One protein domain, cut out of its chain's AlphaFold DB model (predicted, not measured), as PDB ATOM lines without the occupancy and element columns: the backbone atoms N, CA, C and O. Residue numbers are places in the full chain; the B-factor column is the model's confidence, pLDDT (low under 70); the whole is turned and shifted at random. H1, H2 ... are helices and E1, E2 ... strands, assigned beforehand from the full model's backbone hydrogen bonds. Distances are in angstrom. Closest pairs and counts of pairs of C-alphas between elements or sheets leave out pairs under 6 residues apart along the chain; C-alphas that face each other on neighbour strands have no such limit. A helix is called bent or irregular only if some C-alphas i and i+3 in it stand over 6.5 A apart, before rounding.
ATOM      1  N   LEU A 128      97.743  -2.462-226.337       93.62
ATOM      2  CA  LEU A 128      96.443  -2.092-225.779       93.62
ATOM      3  C   LEU A 128      95.263  -2.908-226.322       93.62
ATOM      4  O   LEU A 128      94.183  -2.882-225.720       93.62
ATOM      5  N   PHE A 129      95.437  -3.653-227.417       95.81
ATOM      6  CA  PHE A 129      94.353  -4.467-227.954       95.81
ATOM      7  C   PHE A 129      93.962  -5.598-227.010       95.81
ATOM      8  O   PHE A 129      94.777  -6.412-226.568       95.81
ATOM      9  N   CYS A 130      92.662  -5.680-226.752       96.62
ATOM     10  CA  CYS A 130      92.044  -6.754-226.000       96.62
ATOM     11  C   CYS A 130      90.972  -7.443-226.842       96.62
ATOM     12  O   CYS A 130      90.380  -6.848-227.744       96.62
ATOM     13  N   ILE A 131      90.704  -8.702-226.511       96.62
ATOM     14  CA  ILE A 131      89.637  -9.507-227.087       96.62
ATOM     15  C   ILE A 131      88.645  -9.933-226.008       96.62
ATOM     16  O   ILE A 131      89.026 -10.203-224.868       96.62
ATOM     17  N   LYS A 132      87.370 -10.015-226.378       95.44
ATOM     18  CA  LYS A 132      86.330 -10.677-225.588       95.44
ATOM     19  C   LYS A 132      85.360 -11.433-226.488       95.44
ATOM     20  O   LYS A 132      85.246 -11.140-227.681       95.44
ATOM     21  N   SER A 133      84.654 -12.383-225.889       95.38
ATOM     22  CA  SER A 133      83.641 -13.202-226.544       95.38
ATOM     23  C   SER A 133      82.394 -13.307-225.669       95.38
ATOM     24  O   SER A 133      82.490 -13.403-224.447       95.38
ATOM     25  N   SER A 134      81.212 -13.368-226.280       94.38
ATOM     26  CA  SER A 134      79.962 -13.593-225.545       94.38
ATOM     27  C   SER A 134      79.768 -15.053-225.106       94.38
ATOM     28  O   SER A 134      78.808 -15.361-224.399       94.38
ATOM     29  N   LYS A 135      80.626 -15.979-225.562       94.06
ATOM     30  CA  LYS A 135      80.635 -17.404-225.173       94.06
ATOM     31  C   LYS A 135      82.066 -17.962-225.112       94.06
ATOM     32  O   LYS A 135      82.932 -17.461-225.832       94.06
ATOM     33  N   PRO A 136      82.324 -19.017-224.320       94.81
ATOM     34  CA  PRO A 136      83.563 -19.784-224.425       94.81
ATOM     35  C   PRO A 136      83.742 -20.389-225.828       94.81
ATOM     36  O   PRO A 136      82.772 -20.828-226.441       94.81
ATOM     37  N   LEU A 137      84.981 -20.425-226.314       94.81
ATOM     38  CA  LEU A 137      85.395 -20.911-227.631       94.81
ATOM     39  C   LEU A 137      86.269 -22.159-227.459       94.81
ATOM     40  O   LEU A 137      87.498 -22.077-227.451       94.81
ATOM     41  N   LEU A 138      85.637 -23.312-227.235       94.12
ATOM     42  CA  LEU A 138      86.326 -24.536-226.807       94.12
ATOM     43  C   LEU A 138      86.609 -25.501-227.964       94.12
ATOM     44  O   LEU A 138      87.475 -26.366-227.846       94.12
ATOM     45  N   THR A 139      85.887 -25.366-229.072       92.94
ATOM     46  CA  THR A 139      85.920 -26.279-230.220       92.94
ATOM     47  C   THR A 139      86.104 -25.527-231.539       92.94
ATOM     48  O   THR A 139      85.869 -24.323-231.628       92.94
ATOM     49  N   LEU A 140      86.479 -26.242-232.608       87.00
ATOM     50  CA  LEU A 140      86.503 -25.666-233.960       87.00
ATOM     51  C   LEU A 140      85.122 -25.153-234.384       87.00
ATOM     52  O   LEU A 140      85.042 -24.128-235.053       87.00
ATOM     53  N   GLN A 141      84.048 -25.836-233.981       86.75
ATOM     54  CA  GLN A 141      82.695 -25.390-234.286       86.75
ATOM     55  C   GLN A 141      82.410 -24.033-233.633       86.75
ATOM     56  O   GLN A 141      81.879 -23.159-234.304       86.75
ATOM     57  N   ASP A 142      82.863 -23.801-232.395       90.00
ATOM     58  CA  ASP A 142      82.727 -22.490-231.746       90.00
ATOM     59  C   ASP A 142      83.487 -21.396-232.512       90.00
ATOM     60  O   ASP A 142      82.968 -20.297-232.705       90.00
ATOM     61  N   LEU A 143      84.696 -21.696-233.008       87.38
ATOM     62  CA  LEU A 143      85.466 -20.766-233.845       87.38
ATOM     63  C   LEU A 143      84.765 -20.474-235.176       87.38
ATOM     64  O   LEU A 143      84.796 -19.336-235.640       87.38
ATOM     65  N   MET A 144      84.143 -21.492-235.775       82.38
ATOM     66  CA  MET A 144      83.377 -21.368-237.011       82.38
ATOM     67  C   MET A 144      82.041 -20.663-236.796       82.38
ATOM     68  O   MET A 144      81.589 -19.997-237.714       82.38
ATOM     69  N   ASP A 145      81.400 -20.786-235.635       81.56
ATOM     70  CA  ASP A 145      80.113 -20.153-235.309       81.56
ATOM     71  C   ASP A 145      80.271 -18.719-234.813       81.56
ATOM     72  O   ASP A 145      79.350 -17.910-234.954       81.56
ATOM     73  N   ALA A 146      81.454 -18.370-234.302       78.25
ATOM     74  CA  ALA A 146      81.771 -17.023-233.858       78.25
ATOM     75  C   ALA A 146      81.437 -15.900-234.858       78.25
ATOM     76  O   ALA A 146      80.929 -14.869-234.439       78.25
ATOM     77  N   PRO A 147      81.603 -16.061-236.177       72.00
ATOM     78  CA  PRO A 147      81.231 -15.030-237.134       72.00
ATOM     79  C   PRO A 147      79.715 -14.800-237.322       72.00
ATOM     80  O   PRO A 147      79.346 -13.896-238.069       72.00
ATOM     81  N   LEU A 148      78.828 -15.597-236.704       75.88
ATOM     82  CA  LEU A 148      77.363 -15.509-236.886       75.88
ATOM     83  C   LEU A 148      76.546 -15.528-235.583       75.88
ATOM     84  O   LEU A 148      75.533 -14.818-235.498       75.88
ATOM     85  N   ASP A 149      76.974 -16.326-234.599       78.12
ATOM     86  CA  ASP A 149      76.177 -16.718-233.424       78.12
ATOM     87  C   ASP A 149      76.871 -16.448-232.070       78.12
ATOM     88  O   ASP A 149      76.304 -16.728-231.002       78.12
ATOM     89  N   ILE A 150      78.089 -15.894-232.096       82.31
ATOM     90  CA  ILE A 150      78.850 -15.465-230.913       82.31
ATOM     91  C   ILE A 150      79.349 -14.041-231.156       82.31
ATOM     92  O   ILE A 150      79.916 -13.748-232.197       82.31
ATOM     93  N   SER A 151      79.134 -13.122-230.219       84.50
ATOM     94  CA  SER A 151      79.672 -11.771-230.368       84.50
ATOM     95  C   SER A 151      81.153 -11.776-230.007       84.50
ATOM     96  O   SER A 151      81.509 -12.161-228.895       84.50
ATOM     97  N   ILE A 152      82.000 -11.350-230.944       91.19
ATOM     98  CA  ILE A 152      83.432 -11.132-230.733       91.19
ATOM     99  C   ILE A 152      83.703  -9.631-230.779       91.19
ATOM    100  O   ILE A 152      83.118  -8.904-231.584       91.19
ATOM    101  N   SER A 153      84.594  -9.149-229.919       92.00
ATOM    102  CA  SER A 153      85.111  -7.781-229.994       92.00
ATOM    103  C   SER A 153      86.621  -7.798-229.844       92.00
ATOM    104  O   SER A 153      87.130  -8.404-228.904       92.00
ATOM    105  N   VAL A 154      87.309  -7.105-230.748       93.12
ATOM    106  CA  VAL A 154      88.735  -6.780-230.651       93.12
ATOM    107  C   VAL A 154      88.824  -5.265-230.650       93.12
ATOM    108  O   VAL A 154      88.362  -4.645-231.601       93.12
ATOM    109  N   ALA A 155      89.323  -4.665-229.574       93.88
ATOM    110  CA  ALA A 155      89.373  -3.212-229.444       93.88
ATOM    111  C   ALA A 155      90.496  -2.767-228.508       93.88
ATOM    112  O   ALA A 155      90.913  -3.514-227.618       93.88
ATOM    113  N   VAL A 156      90.933  -1.526-228.694       94.19
ATOM    114  CA  VAL A 156      91.752  -0.804-227.720       94.19
ATOM    115  C   VAL A 156      90.882  -0.451-226.513       94.19
ATOM    116  O   VAL A 156      89.748   0.007-226.661       94.19
ATOM    117  N   ILE A 157      91.414  -0.670-225.311       94.44
ATOM    118  CA  ILE A 157      90.810  -0.216-224.050       94.44
ATOM    119  C   ILE A 157      91.818   0.663-223.291       94.44
ATOM    120  O   ILE A 157      93.014   0.583-223.580       94.44
ATOM    121  N   PRO A 158      91.380   1.469-222.305       95.62
ATOM    122  CA  PRO A 158      92.270   2.376-221.592       95.62
ATOM    123  C   PRO A 158      93.509   1.690-221.010       95.62
ATOM    124  O   PRO A 158      93.403   0.646-220.359       95.62
ATOM    125  N   ILE A 159      94.677   2.314-221.163       95.19
ATOM    126  CA  ILE A 159      95.973   1.769-220.731       95.19
ATOM    127  C   ILE A 159      95.972   1.335-219.261       95.19
ATOM    128  O   ILE A 159      96.380   0.221-218.937       95.19
ATOM    129  N   ALA A 160      95.383   2.143-218.375       94.06
ATOM    130  CA  ALA A 160      95.271   1.819-216.954       94.06
ATOM    131  C   ALA A 160      94.419   0.561-216.693       94.06
ATOM    132  O   ALA A 160      94.599  -0.125-215.685       94.06
ATOM    133  N   GLN A 161      93.458   0.249-217.567       95.38
ATOM    134  CA  GLN A 161      92.682  -0.987-217.493       95.38
ATOM    135  C   GLN A 161      93.497  -2.183-217.992       95.38
ATOM    136  O   GLN A 161      93.474  -3.224-217.335       95.38
ATOM    137  N   VAL A 162      94.236  -2.032-219.096       95.62
ATOM    138  CA  VAL A 162      95.123  -3.080-219.629       95.62
ATOM    139  C   VAL A 162      96.186  -3.462-218.602       95.62
ATOM    140  O   VAL A 162      96.371  -4.645-218.329       95.62
ATOM    141  N   GLU A 163      96.838  -2.484-217.973       95.50
ATOM    142  CA  GLU A 163      97.857  -2.719-216.943       95.50
ATOM    143  C   GLU A 163      97.292  -3.486-215.740       95.50
ATOM    144  O   GLU A 163      97.877  -4.479-215.302       95.50
ATOM    145  N   ARG A 164      96.106  -3.091-215.249       95.81
ATOM    146  CA  ARG A 164      95.413  -3.812-214.167       95.81
ATOM    147  C   ARG A 164      95.051  -5.242-214.560       95.81
ATOM    148  O   ARG A 164      95.195  -6.146-213.737       95.81
ATOM    149  N   LEU A 165      94.583  -5.453-215.792       95.81
ATOM    150  CA  LEU A 165      94.290  -6.790-216.305       95.81
ATOM    151  C   LEU A 165      95.565  -7.628-216.362       95.81
ATOM    152  O   LEU A 165      95.598  -8.701-215.775       95.81
ATOM    153  N   ARG A 166      96.639  -7.129-216.979       96.38
ATOM    154  CA  ARG A 166      97.917  -7.852-217.081       96.38
ATOM    155  C   ARG A 166      98.468  -8.252-215.710       96.38
ATOM    156  O   ARG A 166      98.955  -9.371-215.570       96.38
ATOM    157  N   GLU A 167      98.341  -7.398-214.693       96.69
ATOM    158  CA  GLU A 167      98.727  -7.753-213.322       96.69
ATOM    159  C   GLU A 167      97.820  -8.842-212.729       96.69
ATOM    160  O   GLU A 167      98.311  -9.836-212.198       96.69
ATOM    161  N   SER A 168      96.497  -8.702-212.873       95.12
ATOM    162  CA  SER A 168      95.526  -9.680-212.362       95.12
ATOM    163  C   SER A 168      95.649 -11.052-213.028       95.12
ATOM    164  O   SER A 168      95.386 -12.065-212.382       95.12
ATOM    165  N   LEU A 169      96.026 -11.106-214.305       96.12
ATOM    166  CA  LEU A 169      96.125 -12.342-215.088       96.12
ATOM    167  C   LEU A 169      97.393 -13.153-214.780       96.12
ATOM    168  O   LEU A 169      97.546 -14.258-215.297       96.12
ATOM    169  N   LYS A 170      98.282 -12.656-213.904       94.44
ATOM    170  CA  LYS A 170      99.371 -13.463-213.329       94.44
ATOM    171  C   LYS A 170      98.848 -14.574-212.413       94.44
ATOM    172  O   LYS A 170      99.539 -15.575-212.233       94.44
ATOM    173  N   ASP A 171      97.649 -14.414-211.844       95.69
ATOM    174  CA  ASP A 171      96.951 -15.480-211.123       95.69
ATOM    175  C   ASP A 171      96.324 -16.472-212.130       95.69
ATOM    176  O   ASP A 171      95.437 -16.084-212.897       95.69
ATOM    177  N   PRO A 172      96.719 -17.762-212.121       94.31
ATOM    178  CA  PRO A 172      96.180 -18.769-213.036       94.31
ATOM    179  C   PRO A 172      94.658 -18.958-212.969       94.31
ATOM    180  O   PRO A 172      94.058 -19.363-213.968       94.31
ATOM    181  N   ALA A 173      94.022 -18.711-211.818       93.31
ATOM    182  CA  ALA A 173      92.567 -18.796-211.697       93.31
ATOM    183  C   ALA A 173      91.898 -17.640-212.453       93.31
ATOM    184  O   ALA A 173      91.014 -17.870-213.278       93.31
ATOM    185  N   LYS A 174      92.401 -16.416-212.254       95.31
ATOM    186  CA  LYS A 174      91.943 -15.223-212.978       95.31
ATOM    187  C   LYS A 174      92.228 -15.292-214.466       95.31
ATOM    188  O   LYS A 174      91.370 -14.931-215.263       95.31
ATOM    189  N   LEU A 175      93.371 -15.839-214.858       96.75
ATOM    190  CA  LEU A 175      93.685 -16.073-216.262       96.75
ATOM    191  C   LEU A 175      92.606 -16.923-216.950       96.75
ATOM    192  O   LEU A 175      92.113 -16.563-218.018       96.75
ATOM    193  N   LYS A 176      92.171 -18.017-216.316       95.50
ATOM    194  CA  LYS A 176      91.113 -18.886-216.853       95.50
ATOM    195  C   LYS A 176      89.741 -18.214-216.925       95.50
ATOM    196  O   LYS A 176      88.954 -18.608-217.781       95.50
ATOM    197  N   GLU A 177      89.453 -17.238-216.067       97.12
ATOM    198  CA  GLU A 177      88.205 -16.458-216.115       97.12
ATOM    199  C   GLU A 177      88.160 -15.510-217.325       97.12
ATOM    200  O   GLU A 177      87.075 -15.171-217.776       97.12
ATOM    201  N   HIS A 178      89.313 -15.128-217.889       97.38
ATOM    202  CA  HIS A 178      89.407 -14.161-218.991       97.38
ATOM    203  C   HIS A 178      89.798 -14.769-220.349       97.38
ATOM    204  O   HIS A 178      89.626 -14.126-221.380       97.38
ATOM    205  N   LEU A 179      90.316 -15.998-220.402       97.56
ATOM    206  CA  LEU A 179      90.678 -16.651-221.666       97.56
ATOM    207  C   LEU A 179      89.445 -17.193-222.410       97.56
ATOM    208  O   LEU A 179      88.808 -18.103-221.881       97.56
ATOM    209  N   PRO A 180      89.163 -16.778-223.664       95.56
ATOM    210  CA  PRO A 180      88.018 -17.295-224.421       95.56
ATOM    211  C   PRO A 180      88.016 -18.823-224.593       95.56
ATOM    212  O   PRO A 180      86.955 -19.428-224.661       95.56
ATOM    213  N   TRP A 181      89.186 -19.468-224.605       95.19
ATOM    214  CA  TRP A 181      89.364 -20.924-224.769       95.19
ATOM    215  C   TRP A 181      89.289 -21.717-223.452       95.19
ATOM    216  O   TRP A 181      89.686 -22.881-223.393       95.19
ATOM    217  N   SER A 182      88.826 -21.091-222.370       95.69
ATOM    218  CA  SER A 182      88.699 -21.709-221.050       95.69
ATOM    219  C   SER A 182      87.251 -22.084-220.750       95.69
ATOM    220  O   SER A 182      86.331 -21.295-220.946       95.69
ATOM    221  N   SER A 183      87.034 -23.269-220.175       94.75
ATOM    222  CA  SER A 183      85.711 -23.666-219.671       94.75
ATOM    223  C   SER A 183      85.248 -22.830-218.473       94.75
ATOM    224  O   SER A 183      84.069 -22.847-218.138       94.75
ATOM    225  N   SER A 184      86.167 -22.110-217.820       96.25
ATOM    226  CA  SER A 184      85.875 -21.176-216.723       96.25
ATOM    227  C   SER A 184      85.745 -19.725-217.195       96.25
ATOM    228  O   SER A 184      85.676 -18.832-216.355       96.25
ATOM    229  N   TYR A 185      85.748 -19.480-218.510       97.38
ATOM    230  CA  TYR A 185      85.651 -18.139-219.073       97.38
ATOM    231  C   TYR A 185      84.366 -17.432-218.631       97.38
ATOM    232  O   TYR A 185      83.260 -17.955-218.784       97.38
ATOM    233  N   VAL A 186      84.517 -16.218-218.111       97.06
ATOM    234  CA  VAL A 186      83.425 -15.298-217.814       97.06
ATOM    235  C   VAL A 186      83.147 -14.509-219.086       97.06
ATOM    236  O   VAL A 186      83.977 -13.704-219.513       97.06
ATOM    237  N   CYS A 187      81.989 -14.750-219.701       95.62
ATOM    238  CA  CYS A 187      81.597 -14.095-220.947       95.62
ATOM    239  C   CYS A 187      81.737 -12.570-220.869       95.62
ATOM    240  O   CYS A 187      81.475 -11.959-219.832       95.62
ATOM    241  N   ASP A 188      82.156 -11.974-221.983       95.38
ATOM    242  CA  ASP A 188      82.389 -10.540-222.160       95.38
ATOM    243  C   ASP A 188      83.518  -9.931-221.313       95.38
ATOM    244  O   ASP A 188      83.743  -8.717-221.363       95.38
ATOM    245  N   SER A 189      84.285 -10.750-220.588       96.38
ATOM    246  CA  SER A 189      85.514 -10.293-219.941       96.38
ATOM    247  C   SER A 189      86.634 -10.086-220.971       96.38
ATOM    248  O   SER A 189      86.827 -10.892-221.886       96.38
ATOM    249  N   TRP A 190      87.358  -8.972-220.830       97.50
ATOM    250  CA  TRP A 190      88.477  -8.602-221.700       97.50
ATOM    251  C   TRP A 190      89.741  -9.387-221.363       97.50
ATOM    252  O   TRP A 190      90.109  -9.500-220.193       97.50
ATOM    253  N   CYS A 191      90.454  -9.833-222.390       97.19
ATOM    254  CA  CYS A 191      91.787 -10.408-222.283       97.19
ATOM    255  C   CYS A 191      92.739  -9.693-223.247       97.19
ATOM    256  O   CYS A 191      92.367  -9.532-224.411       97.19
ATOM    257  N   PRO A 192      93.946  -9.279-222.819       97.56
ATOM    258  CA  PRO A 192      94.960  -8.773-223.738       97.56
ATOM    259  C   PRO A 192      95.215  -9.761-224.880       97.56
ATOM    260  O   PRO A 192      95.309 -10.972-224.660       97.56
ATOM    261  N   LEU A 193      95.269  -9.250-226.109       96.12
ATOM    262  CA  LEU A 193      95.219 -10.071-227.318       96.12
ATOM    263  C   LEU A 193      96.428 -11.016-227.447       96.12
ATOM    264  O   LEU A 193      96.276 -12.179-227.829       96.12
ATOM    265  N   ASP A 194      97.611 -10.539-227.066       95.06
ATOM    266  CA  ASP A 194      98.850 -11.316-226.991       95.06
ATOM    267  C   ASP A 194      98.724 -12.481-225.997       95.06
ATOM    268  O   ASP A 194      99.028 -13.624-226.340       95.06
ATOM    269  N   ILE A 195      98.181 -12.222-224.800       96.38
ATOM    270  CA  ILE A 195      97.945 -13.248-223.774       96.38
ATOM    271  C   ILE A 195      96.944 -14.283-224.284       96.38
ATOM    272  O   ILE A 195      97.196 -15.486-224.171       96.38
ATOM    273  N   ALA A 196      95.830 -13.836-224.866       96.62
ATOM    274  CA  ALA A 196      94.825 -14.724-225.434       96.62
ATOM    275  C   ALA A 196      95.434 -15.629-226.517       96.62
ATOM    276  O   ALA A 196      95.163 -16.828-226.531       96.62
ATOM    277  N   SER A 197      96.304 -15.082-227.371       96.12
ATOM    278  CA  SER A 197      96.997 -15.834-228.416       96.12
ATOM    279  C   SER A 197      98.015 -16.834-227.888       96.12
ATOM    280  O   SER A 197      97.992 -17.984-228.321       96.12
ATOM    281  N   SER A 198      98.861 -16.456-226.928       95.00
ATOM    282  CA  SER A 198      99.857 -17.372-226.359       95.00
ATOM    283  C   SER A 198      99.238 -18.550-225.600       95.00
ATOM    284  O   SER A 198      99.892 -19.576-225.433       95.00
ATOM    285  N   HIS A 199      97.984 -18.420-225.158       96.44
ATOM    286  CA  HIS A 199      97.249 -19.465-224.438       96.44
ATOM    287  C   HIS A 199      96.199 -20.179-225.299       96.44
ATOM    288  O   HIS A 199      95.392 -20.942-224.763       96.44
ATOM    289  N   MET A 200      96.189 -19.956-226.618       95.75
ATOM    290  CA  MET A 200      95.313 -20.692-227.524       95.75
ATOM    291  C   MET A 200      95.709 -22.185-227.532       95.75
ATOM    292  O   MET A 200      96.874 -22.503-227.791       95.75
ATOM    293  N   PRO A 201      94.780 -23.123-227.244       96.06
ATOM    294  CA  PRO A 201      95.084 -24.551-227.190       96.06
ATOM    295  C   PRO A 201      95.710 -25.063-228.489       96.06
ATOM    296  O   PRO A 201      95.237 -24.737-229.574       96.06
ATOM    297  N   ALA A 202      96.731 -25.920-228.390       93.62
ATOM    298  CA  ALA A 202      97.478 -26.413-229.554       93.62
ATOM    299  C   ALA A 202      96.585 -27.076-230.622       93.62
ATOM    300  O   ALA A 202      96.824 -26.910-231.818       93.62
ATOM    301  N   GLU A 203      95.541 -27.793-230.198       93.06
ATOM    302  CA  GLU A 203      94.560 -28.398-231.102       93.06
ATOM    303  C   GLU A 203      93.754 -27.338-231.867       93.06
ATOM    304  O   GLU A 203      93.665 -27.408-233.092       93.06
ATOM    305  N   LEU A 204      93.244 -26.312-231.176       92.88
ATOM    306  CA  LEU A 204      92.532 -25.202-231.815       92.88
ATOM    307  C   LEU A 204      93.453 -24.396-232.732       92.88
ATOM    308  O   LEU A 204      93.045 -24.051-233.836       92.88
ATOM    309  N   SER A 205      94.700 -24.157-232.324       93.50
ATOM    310  CA  SER A 205      95.709 -23.484-233.149       93.50
ATOM    311  C   SER A 205      95.963 -24.236-234.457       93.50
ATOM    312  O   SER A 205      95.976 -23.635-235.529       93.50
ATOM    313  N   LYS A 206      96.107 -25.567-234.393       92.25
ATOM    314  CA  LYS A 206      96.265 -26.408-235.586       92.25
ATOM    315  C   LYS A 206      95.033 -26.332-236.492       92.25
ATOM    316  O   LYS A 206      95.166 -26.128-237.696       92.25
ATOM    317  N   LEU A 207      93.838 -26.470-235.915       90.00
ATOM    318  CA  LEU A 207      92.587 -26.443-236.673       90.00
ATOM    319  C   LEU A 207      92.327 -25.072-237.310       90.00
ATOM    320  O   LEU A 207      91.869 -25.023-238.448       90.00
ATOM    321  N   ALA A 208      92.671 -23.975-236.633       88.19
ATOM    322  CA  ALA A 208      92.567 -22.629-237.186       88.19
ATOM    323  C   ALA A 208      93.408 -22.476-238.465       88.19
ATOM    324  O   ALA A 208      92.916 -21.961-239.463       88.19
ATOM    325  N   VAL A 209      94.640 -22.992-238.470       90.31
ATOM    326  CA  VAL A 209      95.535 -22.930-239.638       90.31
ATOM    327  C   VAL A 209      95.073 -23.848-240.778       90.31
ATOM    328  O   VAL A 209      95.140 -23.467-241.946       90.31
ATOM    329  N   GLU A 210      94.623 -25.064-240.463       87.06
ATOM    330  CA  GLU A 210      94.281 -26.074-241.476       87.06
ATOM    331  C   GLU A 210      92.881 -25.902-242.080       87.06
ATOM    332  O   GLU A 210      92.652 -26.321-243.216       87.06
ATOM    333  N   LYS A 211      91.925 -25.365-241.311       84.00
ATOM    334  CA  LYS A 211      90.493 -25.400-241.657       84.00
ATOM    335  C   LYS A 211      89.871 -24.033-241.897       84.00
ATOM    336  O   LYS A 211      88.847 -23.980-242.575       84.00
ATOM    337  N   LEU A 212      90.448 -22.949-241.375       84.44
ATOM    338  CA  LEU A 212      89.901 -21.610-241.589       84.44
ATOM    339  C   LEU A 212      90.499 -20.959-242.834       84.44
ATOM    340  O   LEU A 212      91.655 -21.166-243.210       84.44
ATOM    341  N   TYR A 213      89.656 -20.187-243.510       81.12
ATOM    342  CA  TYR A 213      90.012 -19.545-244.761       81.12
ATOM    343  C   TYR A 213      90.930 -18.341-244.525       81.12
ATOM    344  O   TYR A 213      90.643 -17.490-243.688       81.12
ATOM    345  N   MET A 214      91.997 -18.258-245.320       83.75
ATOM    346  CA  MET A 214      92.826 -17.068-245.510       83.75
ATOM    347  C   MET A 214      93.353 -17.095-246.943       83.75
ATOM    348  O   MET A 214      93.776 -18.162-247.399       83.75
ATOM    349  N   ALA A 215      93.305 -15.960-247.644       79.31
ATOM    350  CA  ALA A 215      93.781 -15.864-249.022       79.31
ATOM    351  C   ALA A 215      95.269 -16.248-249.119       79.31
ATOM    352  O   ALA A 215      96.045 -15.930-248.219       79.31
ATOM    353  N   SER A 216      95.659 -16.938-250.195       78.12
ATOM    354  CA  SER A 216      97.001 -17.515-250.376       78.12
ATOM    355  C   SER A 216      98.120 -16.468-250.293       78.12
ATOM    356  O   SER A 216      99.080 -16.670-249.552       78.12
ATOM    357  N   GLU A 217      97.956 -15.330-250.971       78.38
ATOM    358  CA  GLU A 217      98.920 -14.215-250.991       78.38
ATOM    359  C   GLU A 217      99.073 -13.543-249.613       78.38
ATOM    360  O   GLU A 217     100.183 -13.303-249.146       78.38
ATOM    361  N   GLU A 218      97.965 -13.295-248.907       85.06
ATOM    362  CA  GLU A 218      98.012 -12.717-247.555       85.06
ATOM    363  C   GLU A 218      98.588 -13.708-246.538       85.06
ATOM    364  O   GLU A 218      99.301 -13.328-245.611       85.06
ATOM    365  N   ARG A 219      98.300 -15.002-246.715       86.50
ATOM    366  CA  ARG A 219      98.821 -16.074-245.867       86.50
ATOM    367  C   ARG A 219     100.346 -16.135-245.922       86.50
ATOM    368  O   ARG A 219     100.968 -16.287-244.871       86.50
ATOM    369  N   SER A 220     100.945 -16.018-247.110       86.12
ATOM    370  CA  SER A 220     102.407 -16.052-247.261       86.12
ATOM    371  C   SER A 220     103.122 -14.934-246.504       86.12
ATOM    372  O   SER A 220     104.234 -15.154-246.034       86.12
ATOM    373  N   GLU A 221     102.479 -13.781-246.316       86.88
ATOM    374  CA  GLU A 221     103.063 -12.623-245.625       86.88
ATOM    375  C   GLU A 221     103.110 -12.789-244.095       86.88
ATOM    376  O   GLU A 221     103.961 -12.200-243.430       86.88
ATOM    377  N   VAL A 222     102.218 -13.600-243.507       91.19
ATOM    378  CA  VAL A 222     102.079 -13.705-242.038       91.19
ATOM    379  C   VAL A 222     102.333 -15.097-241.466       91.19
ATOM    380  O   VAL A 222     102.316 -15.258-240.247       91.19
ATOM    381  N   VAL A 223     102.615 -16.103-242.298       91.75
ATOM    382  CA  VAL A 223     102.841 -17.499-241.860       91.75
ATOM    383  C   VAL A 223     103.970 -17.651-240.830       91.75
ATOM    384  O   VAL A 223     103.967 -18.585-240.030       91.75
ATOM    385  N   HIS A 224     104.925 -16.721-240.819       92.25
ATOM    386  CA  HIS A 224     106.051 -16.704-239.883       92.25
ATOM    387  C   HIS A 224     105.777 -15.914-238.593       92.25
ATOM    388  O   HIS A 224     106.633 -15.877-237.708       92.25
ATOM    389  N   HIS A 225     104.613 -15.274-238.467       93.81
ATOM    390  CA  HIS A 225     104.275 -14.448-237.314       93.81
ATOM    391  C   HIS A 225     104.015 -15.314-236.062       93.81
ATOM    392  O   HIS A 225     103.320 -16.330-236.156       93.81
ATOM    393  N   PRO A 226     104.490 -14.926-234.859       92.38
ATOM    394  CA  PRO A 226     104.321 -15.729-233.640       92.38
ATOM    395  C   PRO A 226     102.852 -15.962-233.253       92.38
ATOM    396  O   PRO A 226     102.525 -16.971-232.631       92.38
ATOM    397  N   HIS A 227     101.959 -15.057-233.660       94.81
ATOM    398  CA  HIS A 227     100.519 -15.133-233.396       94.81
ATOM    399  C   HIS A 227      99.705 -15.693-234.579       94.81
ATOM    400  O   HIS A 227      98.482 -15.562-234.602       94.81
ATOM    401  N   TYR A 228     100.360 -16.323-235.563       94.44
ATOM    402  CA  TYR A 228      99.740 -16.752-236.823       94.44
ATOM    403  C   TYR A 228      98.436 -17.568-236.670       94.44
ATOM    404  O   TYR A 228      97.460 -17.216-237.333       94.44
ATOM    405  N   PRO A 229      98.316 -18.566-235.767       94.50
ATOM    406  CA  PRO A 229      97.054 -19.297-235.599       94.50
ATOM    407  C   PRO A 229      95.870 -18.407-235.192       94.50
ATOM    408  O   PRO A 229      94.765 -18.562-235.713       94.50
ATOM    409  N   MET A 230      96.112 -17.437-234.302       94.00
ATOM    410  CA  MET A 230      95.102 -16.455-233.909       94.00
ATOM    411  C   MET A 230      94.761 -15.527-235.076       94.00
ATOM    412  O   MET A 230      93.590 -15.233-235.301       94.00
ATOM    413  N   MET A 231      95.767 -15.093-235.841       94.69
ATOM    414  CA  MET A 231      95.555 -14.262-237.027       94.69
ATOM    415  C   MET A 231      94.683 -14.974-238.064       94.69
ATOM    416  O   MET A 231      93.766 -14.346-238.577       94.69
ATOM    417  N   CYS A 232      94.888 -16.274-238.324       92.62
ATOM    418  CA  CYS A 232      94.019 -17.054-239.216       92.62
ATOM    419  C   CYS A 232      92.560 -17.050-238.744       92.62
ATOM    420  O   CYS A 232      91.643 -16.892-239.552       92.62
ATOM    421  N   TRP A 233      92.334 -17.198-237.436       92.19
ATOM    422  CA  TRP A 233      90.980 -17.162-236.896       92.19
ATOM    423  C   TRP A 233      90.359 -15.766-236.984       92.19
ATOM    424  O   TRP A 233      89.276 -15.638-237.550       92.19
ATOM    425  N   ILE A 234      91.039 -14.712-236.522       92.75
ATOM    426  CA  ILE A 234      90.506 -13.341-236.604       92.75
ATOM    427  C   ILE A 234      90.279 -12.942-238.067       92.75
ATOM    428  O   ILE A 234      89.228 -12.387-238.372       92.75
ATOM    429  N   TYR A 235      91.183 -13.307-238.987       93.00
ATOM    430  CA  TYR A 235      90.994 -13.124-240.429       93.00
ATOM    431  C   TYR A 235      89.668 -13.740-240.893       93.00
ATOM    432  O   TYR A 235      88.886 -13.084-241.581       93.00
ATOM    433  N   SER A 236      89.359 -14.969-240.469       89.62
ATOM    434  CA  SER A 236      88.094 -15.626-240.821       89.62
ATOM    435  C   SER A 236      86.851 -14.946-240.228       89.62
ATOM    436  O   SER A 236      85.761 -15.105-240.768       89.62
ATOM    437  N   VAL A 237      87.005 -14.170-239.147       89.50
ATOM    438  CA  VAL A 237      85.928 -13.383-238.519       89.50
ATOM    439  C   VAL A 237      85.719 -12.055-239.253       89.50
ATOM    440  O   VAL A 237      84.574 -11.658-239.483       89.50
ATOM    441  N   VAL A 238      86.793 -11.391-239.692       91.38
ATOM    442  CA  VAL A 238      86.729 -10.075-240.360       91.38
ATOM    443  C   VAL A 238      86.625 -10.139-241.890       91.38
ATOM    444  O   VAL A 238      86.468  -9.102-242.526       91.38
ATOM    445  N   THR A 239      86.655 -11.330-242.494       90.50
ATOM    446  CA  THR A 239      86.496 -11.531-243.948       90.50
ATOM    447  C   THR A 239      85.354 -12.491-244.280       90.50
ATOM    448  O   THR A 239      84.943 -13.294-243.447       90.50
ATOM    449  N   LEU A 240      84.823 -12.422-245.505       88.06
ATOM    450  CA  LEU A 240      83.848 -13.401-245.994       88.06
ATOM    451  C   LEU A 240      84.580 -14.606-246.583       88.06
ATOM    452  O   LEU A 240      85.357 -14.473-247.528       88.06
ATOM    453  N   SER A 241      84.322 -15.789-246.031       82.25
ATOM    454  CA  SER A 241      84.895 -17.030-246.551       82.25
ATOM    455  C   SER A 241      84.027 -17.635-247.665       82.25
ATOM    456  O   SER A 241      82.811 -17.423-247.692       82.25
ATOM    457  N   PRO A 242      84.590 -18.494-248.539       74.44
ATOM    458  CA  PRO A 242      83.794 -19.273-249.489       74.44
ATOM    459  C   PRO A 242      82.695 -20.099-248.804       74.44
ATOM    460  O   PRO A 242      81.611 -20.277-249.351       74.44
ATOM    461  N   HIS A 243      82.947 -20.579-247.583       76.94
ATOM    462  CA  HIS A 243      81.968 -21.329-246.801       76.94
ATOM    463  C   HIS A 243      80.788 -20.447-246.351       76.94
ATOM    464  O   HIS A 243      79.637 -20.893-246.378       76.94
ATOM    465  N   ASP A 244      81.043 -19.182-246.002       79.56
ATOM    466  CA  ASP A 244      79.979 -18.221-245.695       79.56
ATOM    467  C   ASP A 244      79.092 -17.984-246.918       79.56
ATOM    468  O   ASP A 244      77.870 -18.058-246.803       79.56
ATOM    469  N   VAL A 245      79.705 -17.763-248.085       77.62
ATOM    470  CA  VAL A 245      79.005 -17.384-249.323       77.62
ATOM    471  C   VAL A 245      78.257 -18.558-249.964       77.62
ATOM    472  O   VAL A 245      77.129 -18.389-250.418       77.62
ATOM    473  N   HIS A 246      78.852 -19.753-250.000       73.19
ATOM    474  CA  HIS A 246      78.311 -20.882-250.765       73.19
ATOM    475  C   HIS A 246      77.465 -21.860-249.956       73.19
ATOM    476  O   HIS A 246      76.702 -22.623-250.544       73.19
TER     477      HIS A 246
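What this domain is: This is residues 128 to 246 of the 698 residues of a protein of Planoprotostelium fungivorum (UniProt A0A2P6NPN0). A small two-stranded ribbon, E1 and E2, sits between two groups of short helices: H2, H3 and the looped residues 179 to 192 make one end of the long axis, while H7 with H1 and H5 packed on it makes a cluster towards the other, where H6 and H8 lie farthest out. H4 packs on the ribbon, chiefly on E1. The 119 residues printed hold eight named helices and two strands in the order E1 H1 E2 H2 H3 H4 H5 H6 H7 H8; the sheet is E1 - E2, antiparallel, and the class is mostly helix. The whole is compact, with a radius of gyration of the C-alphas of 14.2 A and spans of 41 by 28 by 25 A.

Where its parts are: Find C-alpha 129 at (94.353, -4.467, -227.954); from there E1 runs 13.9 A to residue 133. H1, residues 140 to 149, is 13.7 A long and only just irregular, with C-alphas 144 and 147 6.7 A apart. Next come E2, residues 152 to 156, 13.6 A, and H2, residues 159 to 168, 14.2 A. H3 is residues 172 to 178 and H4 residues 193 to 198. H5, residues 202 to 211, spans 14.0 A, and H6 is residues 216 to 222. Find C-alpha 228 at (99.740, -16.752, -236.823), where H7 begins its 15.0 A to residue 238; H8 is residues 242 to 246, and its last C-alpha, C-alpha 246, is at (78.311, -20.882, -250.765).

How they stand to each other: Look first at E1 and E2, antiparallel at 159 degrees: N 130 and O 155 are 2.9 A apart, within hydrogen-bond range. Residues 130 to 131 of E1 also pair with residues 191 to 192, antiparallel. The closest C-alphas of E1 and H4, those of Cys 130 and Leu 193, are 4.8 A apart. H2 and H3 are close but not clearly touching, Ser 168 to Lys 174 at 6.6 A between C-alphas. H7 touches H5 at a steep tilt of 54 degrees, the same way, with C-alphas of Ser 205 and Pro 229 closest at 5.0 A. H7 touches H1 at a shallow tilt of 28 degrees, with C-alphas of Pro 147 and Val 237 closest at 5.2 A. H1 and H5 only just touch, with 3 pairs of C-alphas within 8 A, the closest those of Leu 140 and Leu 204, 6.4 A. Helix packing is mostly crossed, only just: 1 of 3 touching pairs is at a shallow tilt. H6 is close to H7 but not clearly touching, C-alphas of Val 222 and Tyr 228 being closest at 6.5 A; H8 touches no helix. Every O i to N i+4 pair is within hydrogen-bond range in H2, H3, H4, H5, H7 and H8; H1 has 4 of 6, and H6 has 1 of 3 beside 4 of 4 O i to N i+3 pairs.

The domain as a whole: The C-alphas of Glu 167 and His 246 are the two farthest apart, 44.6 A. The printed part has no cut, and the link from H3 to H4, 14 residues, is long. The mean pLDDT of the printed part is 91.2, H8 has a mean of 76, and no printed residue is under 70.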